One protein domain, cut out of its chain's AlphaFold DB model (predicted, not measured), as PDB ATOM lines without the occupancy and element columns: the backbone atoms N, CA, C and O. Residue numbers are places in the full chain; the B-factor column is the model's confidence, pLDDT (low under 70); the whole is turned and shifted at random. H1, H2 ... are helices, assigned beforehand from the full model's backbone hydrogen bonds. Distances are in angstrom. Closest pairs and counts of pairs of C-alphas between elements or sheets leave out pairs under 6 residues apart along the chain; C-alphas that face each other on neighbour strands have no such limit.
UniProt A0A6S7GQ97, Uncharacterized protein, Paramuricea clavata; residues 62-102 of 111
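What this domain is: This is residues 62 to 102 of the 111 residues of an uncharacterized protein of Paramuricea clavata (UniProt A0A6S7GQ97). Two short helices, H1 and H2, make a small open corner, and a long arm with no named element, residues 62 to 76, runs off from H1 and curls back at its far end. The arm makes much of the length. The printed part has 41 residues, with two named helices in the order H1, H2 and no named strand; the class is all helix, though under half of the residues are in named elements. It is loose, with a radius of gyration of the C-alphas of 11.9 A, and spans 36 by 18 by 12 A.

Where its parts are: Start at C-alpha 62, at (49.457, 3.995, -15.249), and go along residues 62 to 76 to C-alpha 77 at (37.414, -9.057, -15.976). There H1 begins, residues 77 to 85, 12.2 A from first to last C-alpha. H2, residues 90 to 97, is 10.3 A long and ends at C-alpha 97, at (38.264, 0.035, -25.680).

How they stand to each other: Look at Leu 83 and Ile 93: their C-alphas, the closest of H1 and H2, are 7.2 A apart. The two helices are close but not clearly touching, with 2 pairs of C-alphas within 8 A. They run opposite ways at a steep tilt of 54 degrees. In H1 and H2 every O i to N i+4 pair is within hydrogen-bond range.

The domain as a whole: The C-alphas of Ser 67 and Gly 87, the two farthest apart, are 35.8 A apart. The printed part has no cut, and the link from H1 to H2 is tight, with 4 residues. In this model pLDDT is under 70 at residues 62 to 74 and 100 to 102.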
ATOM      1  N   PRO A  62      48.035   3.902 -15.472       45.31
ATOM      2  CA  PRO A  62      49.457   3.995 -15.249       45.31
ATOM      3  C   PRO A  62      50.104   3.437 -16.502       45.31
ATOM      4  O   PRO A  62      49.866   2.282 -16.861       45.31
ATOM      5  N   LYS A  63      50.830   4.283 -17.240       47.09
ATOM      6  CA  LYS A  63      51.661   3.789 -18.326       47.09
ATOM      7  C   LYS A  63      52.696   2.934 -17.623       47.09
ATOM      8  O   LYS A  63      53.670   3.447 -17.081       47.09
ATOM      9  N   ILE A  64      52.431   1.635 -17.557       49.44
ATOM     10  CA  ILE A  64      53.438   0.666 -17.180       49.44
ATOM     11  C   ILE A  64      54.465   0.805 -18.290       49.44
ATOM     12  O   ILE A  64      54.170   0.522 -19.454       49.44
ATOM     13  N   ASN A  65      55.631   1.343 -17.944       45.50
ATOM     14  CA  ASN A  65      56.774   1.423 -18.835       45.50
ATOM     15  C   ASN A  65      57.215  -0.015 -19.132       45.50
ATOM     16  O   ASN A  65      58.126  -0.543 -18.503       45.50
ATOM     17  N   SER A  66      56.510  -0.683 -20.042       45.75
ATOM     18  CA  SER A  66      56.914  -1.973 -20.570       45.75
ATOM     19  C   SER A  66      58.071  -1.693 -21.509       45.75
ATOM     20  O   SER A  66      57.879  -1.266 -22.647       45.75
ATOM     21  N   SER A  67      59.287  -1.893 -21.011       53.06
ATOM     22  CA  SER A  67      60.469  -2.045 -21.843       53.06
ATOM     23  C   SER A  67      60.164  -3.076 -22.934       53.06
ATOM     24  O   SER A  67      59.950  -4.244 -22.627       53.06
ATOM     25  N   CYS A  68      60.115  -2.615 -24.184       55.56
ATOM     26  CA  CYS A  68      59.969  -3.411 -25.405       55.56
ATOM     27  C   CYS A  68      58.708  -4.309 -25.463       55.56
ATOM     28  O   CYS A  68      58.720  -5.474 -25.076       55.56
ATOM     29  N   GLY A  69      57.603  -3.767 -25.985       57.88
ATOM     30  CA  GLY A  69      56.397  -4.533 -26.322       57.88
ATOM     31  C   GLY A  69      55.159  -3.654 -26.498       57.88
ATOM     32  O   GLY A  69      55.130  -2.524 -26.011       57.88
ATOM     33  N   ALA A  70      54.141  -4.168 -27.200       52.97
ATOM     34  CA  ALA A  70      52.855  -3.488 -27.360       52.97
ATOM     35  C   ALA A  70      52.252  -3.123 -25.983       52.97
ATOM     36  O   ALA A  70      52.414  -3.897 -25.033       52.97
ATOM     37  N   PRO A  71      51.567  -1.969 -25.847       54.19
ATOM     38  CA  PRO A  71      50.987  -1.547 -24.577       54.19
ATOM     39  C   PRO A  71      50.059  -2.629 -24.016       54.19
ATOM     40  O   PRO A  71      49.078  -3.011 -24.649       54.19
ATOM     41  N   LYS A  72      50.366  -3.136 -22.818       57.22
ATOM     42  CA  LYS A  72      49.474  -4.052 -22.104       57.22
ATOM     43  C   LYS A  72      48.423  -3.225 -21.378       57.22
ATOM     44  O   LYS A  72      48.715  -2.595 -20.365       57.22
ATOM     45  N   PHE A  73      47.206  -3.222 -21.907       59.75
ATOM     46  CA  PHE A  73      46.053  -2.645 -21.229       59.75
ATOM     47  C   PHE A  73      45.499  -3.662 -20.227       59.75
ATOM     48  O   PHE A  73      45.203  -4.799 -20.589       59.75
ATOM     49  N   HIS A  74      45.373  -3.266 -18.959       66.12
ATOM     50  CA  HIS A  74      44.713  -4.084 -17.948       66.12
ATOM     51  C   HIS A  74      43.212  -3.785 -17.967       66.12
ATOM     52  O   HIS A  74      42.762  -2.807 -17.370       66.12
ATOM     53  N   ILE A  75      42.445  -4.611 -18.677       70.75
ATOM     54  CA  ILE A  75      40.979  -4.539 -18.706       70.75
ATOM     55  C   ILE A  75      40.456  -5.421 -17.561       70.75
ATOM     56  O   ILE A  75      40.720  -6.625 -17.573       70.75
ATOM     57  N   PRO A  76      39.758  -4.865 -16.551       78.69
ATOM     58  CA  PRO A  76      39.174  -5.673 -15.486       78.69
ATOM     59  C   PRO A  76      38.205  -6.714 -16.050       78.69
ATOM     60  O   PRO A  76      37.388  -6.399 -16.914       78.69
ATOM     61  N   ARG A  77      38.265  -7.945 -15.528       75.81
ATOM     62  CA  ARG A  77      37.414  -9.057 -15.976       75.81
ATOM     63  C   ARG A  77      35.922  -8.707 -15.934       75.81
ATOM     64  O   ARG A  77      35.236  -8.961 -16.913       75.81
ATOM     65  N   SER A  78      35.462  -8.060 -14.865       81.06
ATOM     66  CA  SER A  78      34.057  -7.662 -14.706       81.06
ATOM     67  C   SER A  78      33.564  -6.728 -15.811       81.06
ATOM     68  O   SER A  78      32.418  -6.815 -16.223       81.06
ATOM     69  N   VAL A  79      34.428  -5.852 -16.330       78.75
ATOM     70  CA  VAL A  79      34.074  -4.962 -17.443       78.75
ATOM     71  C   VAL A  79      33.883  -5.770 -18.724       78.75
ATOM     72  O   VAL A  79      32.949  -5.513 -19.473       78.75
ATOM     73  N   LEU A  80      34.748  -6.756 -18.971       83.88
ATOM     74  CA  LEU A  80      34.641  -7.608 -20.152       83.88
ATOM     75  C   LEU A  80      33.406  -8.512 -20.087       83.88
ATOM     76  O   LEU A  80      32.701  -8.636 -21.081       83.88
ATOM     77  N   GLU A  81      33.147  -9.115 -18.928       84.62
ATOM     78  CA  GLU A  81      31.978  -9.969 -18.691       84.62
ATOM     79  C   GLU A  81      30.678  -9.181 -18.864       84.62
ATOM     80  O   GLU A  81      29.840  -9.591 -19.657       84.62
ATOM     81  N   ASN A  82      30.562  -7.994 -18.260       89.00
ATOM     82  CA  ASN A  82      29.372  -7.153 -18.415       89.00
ATOM     83  C   ASN A  82      29.105  -6.774 -19.880       89.00
ATOM     84  O   ASN A  82      27.967  -6.814 -20.326       89.00
ATOM     85  N   LEU A  83      30.144  -6.425 -20.646       87.88
ATOM     86  CA  LEU A  83      29.979  -6.062 -22.059       87.88
ATOM     87  C   LEU A  83      29.557  -7.262 -22.916       87.88
ATOM     88  O   LEU A  83      28.780  -7.108 -23.856       87.88
ATOM     89  N   LEU A  84      30.053  -8.457 -22.594       90.25
ATOM     90  CA  LEU A  84      29.624  -9.685 -23.259       90.25
ATOM     91  C   LEU A  84      28.175 -10.034 -22.896       90.25
ATOM     92  O   LEU A  84      27.406 -10.400 -23.784       90.25
ATOM     93  N   ASP A  85      27.789  -9.863 -21.631       90.69
ATOM     94  CA  ASP A  85      26.422 -10.084 -21.147       90.69
ATOM     95  C   ASP A  85      25.426  -9.074 -21.744       90.69
ATOM     96  O   ASP A  85      24.278  -9.418 -22.026       90.69
ATOM     97  N   GLU A  86      25.871  -7.844 -22.011       88.44
ATOM     98  CA  GLU A  86      25.110  -6.821 -22.741       88.44
ATOM     99  C   GLU A  86      25.003  -7.106 -24.254       88.44
ATOM    100  O   GLU A  86      24.291  -6.403 -24.972       88.44
ATOM    101  N   GLY A  87      25.663  -8.160 -24.750       91.19
ATOM    102  CA  GLY A  87      25.553  -8.634 -26.130       91.19
ATOM    103  C   GLY A  87      26.544  -8.004 -27.110       91.19
ATOM    104  O   GLY A  87      26.414  -8.224 -28.315       91.19
ATOM    105  N   PHE A  88      27.541  -7.253 -26.631       88.25
ATOM    106  CA  PHE A  88      28.582  -6.710 -27.501       88.25
ATOM    107  C   PHE A  88      29.493  -7.825 -28.026       88.25
ATOM    108  O   PHE A  88      29.990  -8.677 -27.286       88.25
ATOM    109  N   SER A  89      29.782  -7.789 -29.323       90.12
ATOM    110  CA  SER A  89      30.787  -8.654 -29.931       90.12
ATOM    111  C   SER A  89      32.200  -8.232 -29.524       90.12
ATOM    112  O   SER A  89      32.481  -7.071 -29.223       90.12
ATOM    113  N   ILE A  90      33.149  -9.167 -29.601       84.62
ATOM    114  CA  ILE A  90      34.563  -8.899 -29.293       84.62
ATOM    115  C   ILE A  90      35.119  -7.743 -30.149       84.62
ATOM    116  O   ILE A  90      35.927  -6.959 -29.661       84.62
ATOM    117  N   ASN A  91      34.667  -7.611 -31.402       83.31
ATOM    118  CA  ASN A  91      35.095  -6.539 -32.304       83.31
ATOM    119  C   ASN A  91      34.540  -5.160 -31.895       83.31
ATOM    120  O   ASN A  91      35.209  -4.134 -32.025       83.31
ATOM    121  N   GLU A  92      33.314  -5.122 -31.377       82.62
ATOM    122  CA  GLU A  92      32.730  -3.895 -30.830       82.62
ATOM    123  C   GLU A  92      33.429  -3.504 -29.532       82.62
ATOM    124  O   GLU A  92      33.798  -2.344 -29.367       82.62
ATOM    125  N   ILE A  93      33.713  -4.475 -28.662       87.06
ATOM    126  CA  ILE A  93      34.474  -4.262 -27.428       87.06
ATOM    127  C   ILE A  93      35.884  -3.747 -27.744       87.06
ATOM    128  O   ILE A  93      36.345  -2.792 -27.120       87.06
ATOM    129  N   SER A  94      36.574  -4.325 -28.732       80.88
ATOM    130  CA  SER A  94      37.917  -3.881 -29.115       80.88
ATOM    131  C   SER A  94      37.911  -2.458 -29.672       80.88
ATOM    132  O   SER A  94      38.771  -1.648 -29.325       80.88
ATOM    133  N   THR A  95      36.891  -2.120 -30.465       81.56
ATOM    134  CA  THR A  95      36.674  -0.764 -30.984       81.56
ATOM    135  C   THR A  95      36.373   0.224 -29.853       81.56
ATOM    136  O   THR A  95      36.966   1.304 -29.799       81.56
ATOM    137  N   LEU A  96      35.500  -0.157 -28.915       80.81
ATOM    138  CA  LEU A  96      35.095   0.649 -27.763       80.81
ATOM    139  C   LEU A  96      36.280   0.948 -26.837       80.81
ATOM    140  O   LEU A  96      36.484   2.089 -26.426       80.81
ATOM    141  N   LEU A  97      37.091  -0.070 -26.548       80.88
ATOM    142  CA  LEU A  97      38.264   0.035 -25.680       80.88
ATOM    143  C   LEU A  97      39.509   0.552 -26.413       80.88
ATOM    144  O   LEU A  97      40.534   0.788 -25.773       80.88
ATOM    145  N   ARG A  98      39.420   0.757 -27.735       80.12
ATOM    146  CA  ARG A  98      40.527   1.173 -28.611       80.12
ATOM    147  C   ARG A  98      41.756   0.275 -28.456       80.12
ATOM    148  O   ARG A  98      42.883   0.758 -28.338       80.12
ATOM    149  N   VAL A  99      41.518  -1.032 -28.442       73.12
ATOM    150  CA  VAL A  99      42.559  -2.063 -28.386       73.12
ATOM    151  C   VAL A  99      42.544  -2.878 -29.671       73.12
ATOM    152  O   VAL A  99      41.480  -3.222 -30.178       73.12
ATOM    153  N   ASP A 100      43.722  -3.221 -30.188       69.06
ATOM    154  CA  ASP A 100      43.827  -4.148 -31.312       69.06
ATOM    155  C   ASP A 100      43.782  -5.591 -30.810       69.06
ATOM    156  O   ASP A 100      44.540  -5.982 -29.914       69.06
ATOM    157  N   ILE A 101      42.942  -6.419 -31.436       62.97
ATOM    158  CA  ILE A 101      42.921  -7.869 -31.207       62.97
ATOM    159  C   ILE A 101      44.126  -8.474 -31.931       62.97
ATOM    160  O   ILE A 101      44.033  -9.055 -33.013       62.97
ATOM    161  N   SER A 102      45.305  -8.308 -31.343       62.06
ATOM    162  CA  SER A 102      46.508  -8.973 -31.826       62.06
ATOM    163  C   SER A 102      46.441 -10.444 -31.423       62.06
ATOM    164  O   SER A 102      46.386 -10.768 -30.236       62.06
TER     165      SER A 102